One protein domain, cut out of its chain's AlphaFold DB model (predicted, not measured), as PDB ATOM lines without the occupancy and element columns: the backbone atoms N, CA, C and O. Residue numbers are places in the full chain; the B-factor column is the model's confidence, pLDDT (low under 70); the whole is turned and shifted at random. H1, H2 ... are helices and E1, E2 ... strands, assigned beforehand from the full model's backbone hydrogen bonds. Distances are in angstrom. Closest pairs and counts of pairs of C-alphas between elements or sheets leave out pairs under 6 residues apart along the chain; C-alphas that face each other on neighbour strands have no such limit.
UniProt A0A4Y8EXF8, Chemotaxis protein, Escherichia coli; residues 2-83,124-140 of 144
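Overview. This is residues 2 to 83 and 124 to 140 of the 144 residues of the protein "Chemotaxis protein" of Escherichia coli (UniProt A0A4Y8EXF8). Three helices, H2, H4 and H6, form an up-and-down bundle whose centres make a triangle; H2 and H4 come together near H2's first residues and spread apart toward the other end, where short H3 joins them, and H6 packs on both. At the close end of H2 and H4 sit short H5 and a small sheet of two antiparallel strands, order E1 - E2. The printed part has 99 residues, with six named helices and two named strands in the order H1 H2 H3 H4 E1 H5 E2 H6, and is mostly helix. It is compact, with a radius of gyration of the C-alphas of 13.8 A, but elongated, spanning 42 by 25 by 23 A.

Arrangement. E1, residues 69 to 71, and E2, residues 124 to 126, are antiparallel at 134 degrees; N 70 and O 125 are within hydrogen-bond range at 3.0 A. H6, residues 127 to 139, follows E2 by a tight link. H6 touches H4, residues 40 to 61, at a steep tilt of 40 degrees, opposite ways; the closest C-alphas are those of Met 58 and Ala 127, 5.2 A apart. H6 also touches H2, residues 15 to 28, at a shallow tilt of 29 degrees, the same way, closest at C-alphas Tyr 20 and Met 134, 7.2 A. H2 touches H4 with residues 15 to 19 alone, at a shallow tilt of 29 degrees, opposite ways, closest at C-alphas Pro 15 and Glu 61, 6.4 A. H2 touches H5, residues 72 to 76, closest at C-alphas Pro 15 and Trp 75, 5.4 A. H1, residues 2 to 6, only just touches H2 and H4, with 3 pairs of C-alphas within 8 A each; its closest C-alphas to H2 are Phe 2 and Ala 22, 6.8 A. H3, residues 30 to 37, is close to but not clearly touching H4, with C-alphas Ile 35 and Val 43 5.6 A apart. H5 and H6 are apart. Each O i to N i+4 pair is within hydrogen-bond range in H1, H3, H4, H5 and H6, and 9 of 10 in H2.

Along the chain. H4 is the longest helix, 31.2 A from C-alpha 40 at (121.435, 107.788, 124.498) to C-alpha 61. H2 measures 20.5 A, H6 18.1 A and H3 10.6 A. H1 begins at C-alpha 2, (129.199, 86.459, 132.895), and H6 ends at C-alpha 139, (131.609, 101.597, 125.871).

Size, cuts and confidence. The C-alphas of Glu 39 and Glu 82, 44.7 A apart, are the two farthest apart. Residues 84 to 123 are not printed, and C-alphas 83 and 124 are 22.2 A apart across this cut. Of the links printed whole, none is long. Mean pLDDT of the printed part is 87.1; residues 78 to 83 are under 70.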
ATOM      1  N   PHE A   2     128.879  86.476 131.455       74.75
ATOM      2  CA  PHE A   2     129.199  86.459 132.895       74.75
ATOM      3  C   PHE A   2     129.084  85.076 133.565       74.75
ATOM      4  O   PHE A   2     129.915  84.747 134.396       74.75
ATOM      5  N   SER A   3     128.160  84.208 133.136       73.75
ATOM      6  CA  SER A   3     128.100  82.819 133.624       73.75
ATOM      7  C   SER A   3     129.320  81.971 133.237       73.75
ATOM      8  O   SER A   3     129.690  81.079 133.990       73.75
ATOM      9  N   TRP A   4     129.965  82.230 132.092       77.94
ATOM     10  CA  TRP A   4     131.221  81.554 131.730       77.94
ATOM     11  C   TRP A   4     132.410  82.117 132.512       77.94
ATOM     12  O   TRP A   4     133.311  81.355 132.851       77.94
ATOM     13  N   TRP A   5     132.388  83.414 132.843       79.25
ATOM     14  CA  TRP A   5     133.345  83.992 133.788       79.25
ATOM     15  C   TRP A   5     133.187  83.329 135.164       79.25
ATOM     16  O   TRP A   5     134.155  82.760 135.659       79.25
ATOM     17  N   SER A   6     131.974  83.263 135.728       74.56
ATOM     18  CA  SER A   6     131.717  82.538 136.985       74.56
ATOM     19  C   SER A   6     132.115  81.059 136.925       74.56
ATOM     20  O   SER A   6     132.500  80.493 137.940       74.56
ATOM     21  N   ALA A   7     132.036  80.426 135.750       77.81
ATOM     22  CA  ALA A   7     132.441  79.034 135.548       77.81
ATOM     23  C   ALA A   7     133.967  78.838 135.419       77.81
ATOM     24  O   ALA A   7     134.415  77.725 135.156       77.81
ATOM     25  N   GLY A   8     134.770  79.898 135.571       74.94
ATOM     26  CA  GLY A   8     136.231  79.811 135.561       74.94
ATOM     27  C   GLY A   8     136.855  79.698 134.170       74.94
ATOM     28  O   GLY A   8     138.047  79.426 134.061       74.94
ATOM     29  N   ARG A   9     136.103  79.955 133.090       77.56
ATOM     30  CA  ARG A   9     136.629  79.875 131.712       77.56
ATOM     31  C   ARG A   9     137.777  80.860 131.446       77.56
ATOM     32  O   ARG A   9     138.554  80.657 130.522       77.56
ATOM     33  N   TYR A  10     137.885  81.898 132.272       77.56
ATOM     34  CA  TYR A  10     138.911  82.940 132.207       77.56
ATOM     35  C   TYR A  10     139.933  82.851 133.348       77.56
ATOM     36  O   TYR A  10     140.634  83.817 133.625       77.56
ATOM     37  N   ALA A  11     140.032  81.702 134.028       78.25
ATOM     38  CA  ALA A  11     140.850  81.556 135.233       78.25
ATOM     39  C   ALA A  11     142.337  81.913 135.038       78.25
ATOM     40  O   ALA A  11     142.969  82.383 135.981       78.25
ATOM     41  N   SER A  12     142.869  81.738 133.825       79.00
ATOM     42  CA  SER A  12     144.257  82.053 133.460       79.00
ATOM     43  C   SER A  12     144.585  83.550 133.444       79.00
ATOM     44  O   SER A  12     145.762  83.908 133.425       79.00
ATOM     45  N   PHE A  13     143.570  84.416 133.452       85.06
ATOM     46  CA  PHE A  13     143.733  85.866 133.479       85.06
ATOM     47  C   PHE A  13     143.608  86.425 134.894       85.06
ATOM     48  O   PHE A  13     142.909  85.860 135.746       85.06
ATOM     49  N   SER A  14     144.238  87.580 135.108       88.75
ATOM     50  CA  SER A  14     144.033  88.400 136.300       88.75
ATOM     51  C   SER A  14     142.565  88.817 136.443       88.75
ATOM     52  O   SER A  14     141.846  88.853 135.441       88.75
ATOM     53  N   PRO A  15     142.087  89.166 137.649       91.12
ATOM     54  CA  PRO A  15     140.716  89.645 137.838       91.12
ATOM     55  C   PRO A  15     140.317  90.765 136.863       91.12
ATOM     56  O   PRO A  15     139.251  90.697 136.245       91.12
ATOM     57  N   ALA A  16     141.200  91.748 136.650       91.75
ATOM     58  CA  ALA A  16     140.988  92.796 135.657       91.75
ATOM     59  C   ALA A  16     140.944  92.223 134.229       91.75
ATOM     60  O   ALA A  16     140.021  92.532 133.479       91.75
ATOM     61  N   GLY A  17     141.861  91.322 133.863       91.25
ATOM     62  CA  GLY A  17     141.865  90.670 132.550       91.25
ATOM     63  C   GLY A  17     140.581  89.883 132.258       91.25
ATOM     64  O   GLY A  17     140.032  89.970 131.162       91.25
ATOM     65  N   ARG A  18     140.025  89.182 133.255       91.19
ATOM     66  CA  ARG A  18     138.738  88.470 133.126       91.19
ATOM     67  C   ARG A  18     137.585  89.423 132.843       91.19
ATOM     68  O   ARG A  18     136.751  89.136 131.982       91.19
ATOM     69  N   CYS A  19     137.548  90.544 133.564       93.31
ATOM     70  CA  CYS A  19     136.561  91.593 133.345       93.31
ATOM     71  C   CYS A  19     136.690  92.165 131.932       93.31
ATOM     72  O   CYS A  19     135.700  92.241 131.210       93.31
ATOM     73  N   TYR A  20     137.917  92.475 131.509       93.44
ATOM     74  CA  TYR A  20     138.207  93.025 130.190       93.44
ATOM     75  C   TYR A  20     137.716  92.112 129.067       93.44
ATOM     76  O   TYR A  20     136.904  92.538 128.249       93.44
ATOM     77  N   VAL A  21     138.118  90.838 129.071       91.44
ATOM     78  CA  VAL A  21     137.701  89.868 128.046       91.44
ATOM     79  C   VAL A  21     136.178  89.717 128.023       91.44
ATOM     80  O   VAL A  21     135.568  89.698 126.958       91.44
ATOM     81  N   ALA A  22     135.525  89.660 129.190       93.00
ATOM     82  CA  ALA A  22     134.068  89.575 129.254       93.00
ATOM     83  C   ALA A  22     133.365  90.810 128.661       93.00
ATOM     84  O   ALA A  22     132.290  90.666 128.073       93.00
ATOM     85  N   LEU A  23     133.940  92.003 128.826       94.31
ATOM     86  CA  LEU A  23     133.412  93.252 128.278       94.31
ATOM     87  C   LEU A  23     133.704  93.391 126.777       94.31
ATOM     88  O   LEU A  23     132.813  93.799 126.037       94.31
ATOM     89  N   GLU A  24     134.881  92.983 126.304       92.06
ATOM     90  CA  GLU A  24     135.210  92.942 124.872       92.06
ATOM     91  C   GLU A  24     134.268  92.012 124.103       92.06
ATOM     92  O   GLU A  24     133.675  92.421 123.107       92.06
ATOM     93  N   GLU A  25     134.017  90.802 124.606       91.62
ATOM     94  CA  GLU A  25     133.042  89.870 124.017       91.62
ATOM     95  C   GLU A  25     131.653  90.514 123.851       91.62
ATOM     96  O   GLU A  25     130.944  90.289 122.867       91.62
ATOM     97  N   LEU A  26     131.257  91.373 124.795       93.38
ATOM     98  CA  LEU A  26     130.011  92.132 124.696       93.38
ATOM     99  C   LEU A  26     130.106  93.296 123.704       93.38
ATOM    100  O   LEU A  26     129.124  93.560 123.010       93.38
ATOM    101  N   ARG A  27     131.255  93.973 123.612       92.19
ATOM    102  CA  ARG A  27     131.502  95.082 122.676       92.19
ATOM    103  C   ARG A  27     131.419  94.636 121.218       92.19
ATOM    104  O   ARG A  27     130.856  95.361 120.391       92.19
ATOM    105  N   TRP A  28     131.958  93.461 120.910       90.56
ATOM    106  CA  TRP A  28     131.950  92.894 119.559       90.56
ATOM    107  C   TRP A  28     130.686  92.087 119.244       90.56
ATOM    108  O   TRP A  28     130.384  91.867 118.077       90.56
ATOM    109  N   GLY A  29     129.932  91.667 120.263       91.75
ATOM    110  CA  GLY A  29     128.687  90.919 120.094       91.75
ATOM    111  C   GLY A  29     127.432  91.780 119.902       91.75
ATOM    112  O   GLY A  29     127.470  93.009 119.830       91.75
ATOM    113  N   ALA A  30     126.277  91.104 119.923       91.62
ATOM    114  CA  ALA A  30     124.957  91.719 119.742       91.62
ATOM    115  C   ALA A  30     124.647  92.840 120.752       91.62
ATOM    116  O   ALA A  30     123.911  93.770 120.437       91.62
ATOM    117  N   PHE A  31     125.209  92.776 121.965       92.00
ATOM    118  CA  PHE A  31     125.072  93.855 122.944       92.00
ATOM    119  C   PHE A  31     125.709  95.151 122.429       92.00
ATOM    120  O   PHE A  31     125.058  96.191 122.420       92.00
ATOM    121  N   GLY A  32     126.951  95.091 121.946       91.56
ATOM    122  CA  GLY A  32     127.635  96.236 121.359       91.56
ATOM    123  C   GLY A  32     126.922  96.787 120.125       91.56
ATOM    124  O   GLY A  32     126.888  98.004 119.945       91.56
ATOM    125  N   ASP A  33     126.299  95.928 119.311       91.12
ATOM    126  CA  ASP A  33     125.478  96.373 118.176       91.12
ATOM    127  C   ASP A  33     124.283  97.212 118.629       91.12
ATOM    128  O   ASP A  33     124.040  98.279 118.067       91.12
ATOM    129  N   VAL A  34     123.587  96.779 119.687       91.50
ATOM    130  CA  VAL A  34     122.493  97.549 120.297       91.50
ATOM    131  C   VAL A  34     123.013  98.885 120.830       91.50
ATOM    132  O   VAL A  34     122.451  99.925 120.502       91.50
ATOM    133  N   ILE A  35     124.131  98.899 121.564       91.56
ATOM    134  CA  ILE A  35     124.720 100.145 122.091       91.56
ATOM    135  C   ILE A  35     125.064 101.141 120.971       91.56
ATOM    136  O   ILE A  35     124.876 102.343 121.139       91.56
ATOM    137  N   ARG A  36     125.537 100.662 119.812       88.69
ATOM    138  CA  ARG A  36     125.872 101.514 118.658       88.69
ATOM    139  C   ARG A  36     124.649 102.073 117.922       88.69
ATOM    140  O   ARG A  36     124.783 103.109 117.273       88.69
ATOM    141  N   GLN A  37     123.505 101.392 117.985       88.50
ATOM    142  CA  GLN A  37     122.297 101.714 117.209       88.50
ATOM    143  C   GLN A  37     121.193 102.395 118.035       88.50
ATOM    144  O   GLN A  37     120.300 103.015 117.462       88.50
ATOM    145  N   SER A  38     121.227 102.274 119.362       87.50
ATOM    146  CA  SER A  38     120.207 102.807 120.267       87.50
ATOM    147  C   SER A  38     120.400 104.287 120.619       87.50
ATOM    148  O   SER A  38     121.483 104.858 120.514       87.50
ATOM    149  N   GLU A  39     119.322 104.909 121.100       83.50
ATOM    150  CA  GLU A  39     119.333 106.276 121.626       83.50
ATOM    151  C   GLU A  39     120.029 106.371 122.995       83.50
ATOM    152  O   GLU A  39     119.966 105.447 123.812       83.50
ATOM    153  N   THR A  40     120.614 107.536 123.297       81.81
ATOM    154  CA  THR A  40     121.435 107.788 124.498       81.81
ATOM    155  C   THR A  40     120.762 107.377 125.814       81.81
ATOM    156  O   THR A  40     121.417 106.834 126.701       81.81
ATOM    157  N   GLY A  41     119.450 107.600 125.957       82.50
ATOM    158  CA  GLY A  41     118.716 107.244 127.177       82.50
ATOM    159  C   GLY A  41     118.628 105.733 127.418       82.50
ATOM    160  O   GLY A  41     118.821 105.276 128.543       82.50
ATOM    161  N   GLN A  42     118.390 104.952 126.360       86.94
ATOM    162  CA  GLN A  42     118.336 103.488 126.438       86.94
ATOM    163  C   GLN A  42     119.735 102.898 126.636       86.94
ATOM    164  O   GLN A  42     119.910 101.977 127.432       86.94
ATOM    165  N   VAL A  43     120.742 103.475 125.972       90.00
ATOM    166  CA  VAL A  43     122.151 103.097 126.143       90.00
ATOM    167  C   VAL A  43     122.577 103.230 127.604       90.00
ATOM    168  O   VAL A  43     123.129 102.283 128.154       90.00
ATOM    169  N   ASN A  44     122.262 104.346 128.268       90.81
ATOM    170  CA  ASN A  44     122.632 104.546 129.672       90.81
ATOM    171  C   ASN A  44     122.032 103.481 130.599       90.81
ATOM    172  O   ASN A  44     122.748 102.941 131.436       90.81
ATOM    173  N   GLN A  45     120.762 103.109 130.405       92.06
ATOM    174  CA  GLN A  45     120.127 102.044 131.193       92.06
ATOM    175  C   GLN A  45     120.804 100.683 130.979       92.06
ATOM    176  O   GLN A  45     121.018  99.930 131.930       92.06
ATOM    177  N   LEU A  46     121.168 100.360 129.735       93.12
ATOM    178  CA  LEU A  46     121.884  99.123 129.415       93.12
ATOM    179  C   LEU A  46     123.291  99.107 130.022       93.12
ATOM    180  O   LEU A  46     123.715  98.077 130.552       93.12
ATOM    181  N   LEU A  47     123.996 100.240 129.984       94.06
ATOM    182  CA  LEU A  47     125.308 100.384 130.609       94.06
ATOM    183  C   LEU A  47     125.221 100.301 132.132       94.06
ATOM    184  O   LEU A  47     126.067  99.648 132.733       94.06
ATOM    185  N   ASP A  48     124.182 100.845 132.765       94.31
ATOM    186  CA  ASP A  48     123.977 100.689 134.208       94.31
ATOM    187  C   ASP A  48     123.785  99.221 134.593       94.31
ATOM    188  O   ASP A  48     124.400  98.738 135.545       94.31
ATOM    189  N   ILE A  49     122.996  98.465 133.822       94.62
ATOM    190  CA  ILE A  49     122.848  97.017 134.030       94.62
ATOM    191  C   ILE A  49     124.199  96.308 133.863       94.62
ATOM    192  O   ILE A  49     124.519  95.393 134.628       94.62
ATOM    193  N   LEU A  50     124.995  96.715 132.872       95.06
ATOM    194  CA  LEU A  50     126.313  96.144 132.629       95.06
ATOM    195  C   LEU A  50     127.286  96.438 133.778       95.06
ATOM    196  O   LEU A  50     127.935  95.505 134.254       95.06
ATOM    197  N   ARG A  51     127.333  97.682 134.271       95.50
ATOM    198  CA  ARG A  51     128.136  98.094 135.435       95.50
ATOM    199  C   ARG A  51     127.797  97.246 136.654       95.50
ATOM    200  O   ARG A  51     128.692  96.652 137.244       95.50
ATOM    201  N   HIS A  52     126.512  97.067 136.966       95.19
ATOM    202  CA  HIS A  52     126.087  96.220 138.088       95.19
ATOM    203  C   HIS A  52     126.535  94.759 137.935       95.19
ATOM    204  O   HIS A  52     126.941  94.125 138.912       95.19
ATOM    205  N   LYS A  53     126.488  94.201 136.717       94.69
ATOM    206  CA  LYS A  53     126.961  92.832 136.455       94.69
ATOM    207  C   LYS A  53     128.477  92.710 136.592       94.69
ATOM    208  O   LYS A  53     128.940  91.754 137.213       94.69
ATOM    209  N   ALA A  54     129.227  93.666 136.045       95.06
ATOM    210  CA  ALA A  54     130.680  93.709 136.154       95.06
ATOM    211  C   ALA A  54     131.117  93.859 137.616       95.06
ATOM    212  O   ALA A  54     131.918  93.060 138.094       95.06
ATOM    213  N   LEU A  55     130.504  94.788 138.353       95.44
ATOM    214  CA  LEU A  55     130.724  94.980 139.782       95.44
ATOM    215  C   LEU A  55     130.458  93.705 140.576       95.44
ATOM    216  O   LEU A  55     131.292  93.300 141.379       95.44
ATOM    217  N   THR A  56     129.320  93.051 140.338       93.88
ATOM    218  CA  THR A  56     128.958  91.829 141.068       93.88
ATOM    219  C   THR A  56     130.035  90.759 140.917       93.88
ATOM    220  O   THR A  56     130.409  90.141 141.908       93.88
ATOM    221  N   GLN A  57     130.568  90.568 139.708       92.25
ATOM    222  CA  GLN A  57     131.639  89.599 139.478       92.25
ATOM    223  C   GLN A  57     132.979  90.039 140.051       92.25
ATOM    224  O   GLN A  57     133.643  89.242 140.707       92.25
ATOM    225  N   MET A  58     133.357  91.302 139.875       93.06
ATOM    226  CA  MET A  58     134.602  91.834 140.431       93.06
ATOM    227  C   MET A  58     134.618  91.778 141.959       93.06
ATOM    228  O   MET A  58     135.646  91.466 142.549       93.06
ATOM    229  N   ALA A  59     133.473  92.005 142.606       93.94
ATOM    230  CA  ALA A  59     133.342  91.872 144.050       93.94
ATOM    231  C   ALA A  59     133.591  90.432 144.518       93.94
ATOM    232  O   ALA A  59     134.146  90.243 145.596       93.94
ATOM    233  N   GLN A  60     133.219  89.412 143.733       91.25
ATOM    234  CA  GLN A  60     133.531  88.017 144.074       91.25
ATOM    235  C   GLN A  60     135.037  87.740 144.020       91.25
ATOM    236  O   GLN A  60     135.551  87.027 144.879       91.25
ATOM    237  N   GLU A  61     135.754  88.349 143.071       85.94
ATOM    238  CA  GLU A  61     137.216  88.225 142.963       85.94
ATOM    239  C   GLU A  61     137.938  88.886 144.164       85.94
ATOM    240  O   GLU A  61     139.002  88.426 144.567       85.94
ATOM    241  N   SER A  62     137.341  89.903 144.809       84.56
ATOM    242  CA  SER A  62     137.850  90.546 146.041       84.56
ATOM    243  C   SER A  62     137.270  89.983 147.348       84.56
ATOM    244  O   SER A  62     137.195  90.690 148.358       84.56
ATOM    245  N   GLY A  63     136.836  88.718 147.363       83.38
ATOM    246  CA  GLY A  63     136.321  88.071 148.577       83.38
ATOM    247  C   GLY A  63     134.911  88.519 148.981       83.38
ATOM    248  O   GLY A  63     134.547  88.464 150.153       83.38
ATOM    249  N   GLY A  64     134.115  88.981 148.018       82.88
ATOM    250  CA  GLY A  64     132.707  89.348 148.176       82.88
ATOM    251  C   GLY A  64     132.448  90.823 148.494       82.88
ATOM    252  O   GLY A  64     131.288  91.206 148.642       82.88
ATOM    253  N   SER A  65     133.482  91.666 148.598       88.00
ATOM    254  CA  SER A  65     133.313  93.090 148.912       88.00
ATOM    255  C   SER A  65     133.527  93.994 147.703       88.00
ATOM    256  O   SER A  65     134.612  94.037 147.123       88.00
ATOM    257  N   ALA A  66     132.502  94.786 147.385       88.75
ATOM    258  CA  ALA A  66     132.532  95.779 146.314       88.75
ATOM    259  C   ALA A  66     133.413  97.003 146.628       88.75
ATOM    260  O   ALA A  66     133.964  97.615 145.713       88.75
ATOM    261  N   THR A  67     133.546  97.365 147.910       91.12
ATOM    262  CA  THR A  67     134.111  98.654 148.352       91.12
ATOM    263  C   THR A  67     135.495  98.541 148.988       91.12
ATOM    264  O   THR A  67     136.181  99.557 149.138       91.12
ATOM    265  N   VAL A  68     135.935  97.326 149.338       91.56
ATOM    266  CA  VAL A  68     137.307  97.082 149.802       91.56
ATOM    267  C   VAL A  68     138.288  97.538 148.729       91.56
ATOM    268  O   VAL A  68     138.148  97.206 147.553       91.56
ATOM    269  N   ARG A  69     139.280  98.327 149.145       91.38
ATOM    270  CA  ARG A  69     140.330  98.841 148.266       91.38
ATOM    271  C   ARG A  69     141.534  97.916 148.340       91.38
ATOM    272  O   ARG A  69     142.122  97.775 149.410       91.38
ATOM    273  N   LEU A  70     141.890  97.326 147.207       91.00
ATOM    274  CA  LEU A  70     143.081  96.492 147.050       91.00
ATOM    275  C   LEU A  70     144.171  97.267 146.313       91.00
ATOM    276  O   LEU A  70     143.894  98.319 145.721       91.00
ATOM    277  N   ASN A  71     145.403  96.757 146.345       90.94
ATOM    278  CA  ASN A  71     146.450  97.293 145.491       90.94
ATOM    279  C   ASN A  71     146.070  97.013 144.038       90.94
ATOM    280  O   ASN A  71     145.606  95.926 143.700       90.94
ATOM    281  N   THR A  72     146.264  97.989 143.162       88.44
ATOM    282  CA  THR A  72     146.003  97.809 141.732       88.44
ATOM    283  C   THR A  72     146.768  96.634 141.144       88.44
ATOM    284  O   THR A  72     146.238  95.934 140.290       88.44
ATOM    285  N   LEU A  73     147.964  96.342 141.648       88.69
ATOM    286  CA  LEU A  73     148.709  95.172 141.207       88.69
ATOM    287  C   LEU A  73     147.988  93.857 141.529       88.69
ATOM    288  O   LEU A  73     148.070  92.941 140.720       88.69
ATOM    289  N   ASP A  74     147.221  93.776 142.620       89.94
ATOM    290  CA  ASP A  74     146.433  92.581 142.956       89.94
ATOM    291  C   ASP A  74     145.340  92.334 141.901       89.94
ATOM    292  O   ASP A  74     145.091  91.200 141.497       89.94
ATOM    293  N   TRP A  75     144.734  93.409 141.387       90.94
ATOM    294  CA  TRP A  75     143.746  93.343 140.306       90.94
ATOM    295  C   TRP A  75     144.354  92.934 138.965       90.94
ATOM    296  O   TRP A  75     143.707  92.240 138.179       90.94
ATOM    297  N   LEU A  76     145.591  93.364 138.712       88.62
ATOM    298  CA  LEU A  76     146.331  93.089 137.482       88.62
ATOM    299  C   LEU A  76     147.034  91.722 137.494       88.62
ATOM    300  O   LEU A  76     147.577  91.324 136.471       88.62
ATOM    301  N   GLY A  77     146.957  90.969 138.598       81.12
ATOM    302  CA  GLY A  77     147.523  89.619 138.715       81.12
ATOM    303  C   GLY A  77     148.931  89.567 139.309       81.12
ATOM    304  O   GLY A  77     149.537  88.503 139.311       81.12
ATOM    305  N   GLY A  78     149.421  90.687 139.850       63.00
ATOM    306  CA  GLY A  78     150.792  90.862 140.316       63.00
ATOM    307  C   GLY A  78     151.741  90.881 139.123       63.00
ATOM    308  O   GLY A  78     151.844  89.907 138.393       63.00
ATOM    309  N   GLN A  79     152.438  91.992 138.885       52.44
ATOM    310  CA  GLN A  79     153.362  92.072 137.753       52.44
ATOM    311  C   GLN A  79     154.528  91.091 137.931       52.44
ATOM    312  O   GLN A  79     155.522  91.390 138.594       52.44
ATOM    313  N   GLY A  80     154.399  89.908 137.342       47.50
ATOM    314  CA  GLY A  80     155.461  88.935 137.184       47.50
ATOM    315  C   GLY A  80     155.787  88.798 135.705       47.50
ATOM    316  O   GLY A  80     154.936  88.396 134.918       47.50
ATOM    317  N   ARG A  81     157.051  89.055 135.340       43.84
ATOM    318  CA  ARG A  81     157.656  88.709 134.036       43.84
ATOM    319  C   ARG A  81     157.356  87.274 133.568       43.84
ATOM    320  O   ARG A  81     157.498  86.994 132.388       43.84
ATOM    321  N   GLU A  82     156.939  86.388 134.470       48.84
ATOM    322  CA  GLU A  82     156.555  85.003 134.183       48.84
ATOM    323  C   GLU A  82     155.261  84.874 133.359       48.84
ATOM    324  O   GLU A  82     155.062  83.853 132.710       48.84
ATOM    325  N   GLN A  83     154.395  85.896 133.327       51.59
ATOM    326  CA  GLN A  83     153.175  85.880 132.509       51.59
ATOM    327  C   GLN A  83     153.382  86.394 131.076       51.59
ATOM    328  O   GLN A  83     152.594  86.056 130.199       51.59
ATOM    329  N   LEU A 124     145.274 102.314 144.588       92.12
ATOM    330  CA  LEU A 124     144.329 101.588 145.424       92.12
ATOM    331  C   LEU A 124     142.958 101.703 144.776       92.12
ATOM    332  O   LEU A 124     142.452 102.815 144.607       92.12
ATOM    333  N   CYS A 125     142.363 100.569 144.423       91.94
ATOM    334  CA  CYS A 125     141.088 100.538 143.720       91.94
ATOM    335  C   CYS A 125     140.150  99.504 144.339       91.94
ATOM    336  O   CYS A 125     140.588  98.442 144.788       91.94
ATOM    337  N   SER A 126     138.862  99.840 144.385       94.88
ATOM    338  CA  SER A 126     137.800  98.904 144.741       94.88
ATOM    339  C   SER A 126     137.263  98.202 143.497       94.88
ATOM    340  O   SER A 126     137.443  98.693 142.380       94.88
ATOM    341  N   ALA A 127     136.572  97.077 143.693       94.31
ATOM    342  CA  ALA A 127     135.892  96.368 142.610       94.31
ATOM    343  C   ALA A 127     134.916  97.291 141.863       94.31
ATOM    344  O   ALA A 127     134.902  97.306 140.637       94.31
ATOM    345  N   GLU A 128     134.157  98.100 142.612       94.56
ATOM    346  CA  GLU A 128     133.238  99.120 142.092       94.56
ATOM    347  C   GLU A 128     133.953 100.068 141.134       94.56
ATOM    348  O   GLU A 128     133.701 100.029 139.929       94.56
ATOM    349  N   ARG A 129     134.937 100.818 141.641       93.69
ATOM    350  CA  ARG A 129     135.642 101.834 140.857       93.69
ATOM    351  C   ARG A 129     136.334 101.238 139.635       93.69
ATOM    352  O   ARG A 129     136.339 101.869 138.579       93.69
ATOM    353  N   LEU A 130     136.928 100.054 139.775       94.44
ATOM    354  CA  LEU A 130     137.613  99.393 138.673       94.44
ATOM    355  C   LEU A 130     136.615  98.953 137.596       94.44
ATOM    356  O   LEU A 130     136.786  99.305 136.435       94.44
ATOM    357  N   SER A 131     135.547  98.248 137.981       94.75
ATOM    358  CA  SER A 131     134.533  97.744 137.047       94.75
ATOM    359  C   SER A 131     133.795  98.857 136.300       94.75
ATOM    360  O   SER A 131     133.586  98.740 135.095       94.75
ATOM    361  N   GLU A 132     133.454  99.954 136.981       94.81
ATOM    362  CA  GLU A 132     132.819 101.119 136.363       94.81
ATOM    363  C   GLU A 132     133.746 101.774 135.344       94.81
ATOM    364  O   GLU A 132     133.346 101.975 134.200       94.81
ATOM    365  N   SER A 133     135.006 102.014 135.728       94.88
ATOM    366  CA  SER A 133     135.996 102.624 134.834       94.88
ATOM    367  C   SER A 133     136.225 101.768 133.586       94.88
ATOM    368  O   SER A 133     136.321 102.307 132.493       94.88
ATOM    369  N   MET A 134     136.252 100.438 133.719       95.25
ATOM    370  CA  MET A 134     136.388  99.536 132.570       95.25
ATOM    371  C   MET A 134     135.184  99.597 131.627       95.25
ATOM    372  O   MET A 134     135.360  99.616 130.413       95.25
ATOM    373  N   VAL A 135     133.957  99.621 132.157       95.56
ATOM    374  CA  VAL A 135     132.755  99.751 131.319       95.56
ATOM    375  C   VAL A 135     132.749 101.097 130.600       95.56
ATOM    376  O   VAL A 135     132.446 101.149 129.408       95.56
ATOM    377  N   ASP A 136     133.115 102.167 131.302       93.69
ATOM    378  CA  ASP A 136     133.174 103.506 130.730       93.69
ATOM    379  C   ASP A 136     134.245 103.591 129.635       93.69
ATOM    380  O   ASP A 136     133.927 103.978 128.517       93.69
ATOM    381  N   GLU A 137     135.470 103.127 129.890       93.88
ATOM    382  CA  GLU A 137     136.558 103.126 128.902       93.88
ATOM    383  C   GLU A 137     136.244 102.285 127.647       93.88
ATOM    384  O   GLU A 137     136.692 102.626 126.557       93.88
ATOM    385  N   ILE A 138     135.469 101.198 127.765       93.75
ATOM    386  CA  ILE A 138     135.153 100.300 126.636       93.75
ATOM    387  C   ILE A 138     133.938 100.778 125.827       93.75
ATOM    388  O   ILE A 138     133.907 100.607 124.604       93.75
ATOM    389  N   PHE A 139     132.913 101.325 126.491       91.31
ATOM    390  CA  PHE A 139     131.609 101.597 125.871       91.31
ATOM    391  C   PHE A 139     131.236 103.075 125.778       91.31
ATOM    392  O   PHE A 139     130.387 103.420 124.949       91.31
ATOM    393  N   GLN A 140     131.820 103.959 126.588       82.31
ATOM    394  CA  GLN A 140     131.639 105.387 126.363       82.31
ATOM    395  C   GLN A 140     132.573 105.814 125.241       82.31
ATOM    396  O   GLN A 140     133.780 105.601 125.283       82.31
TER     397      GLN A 140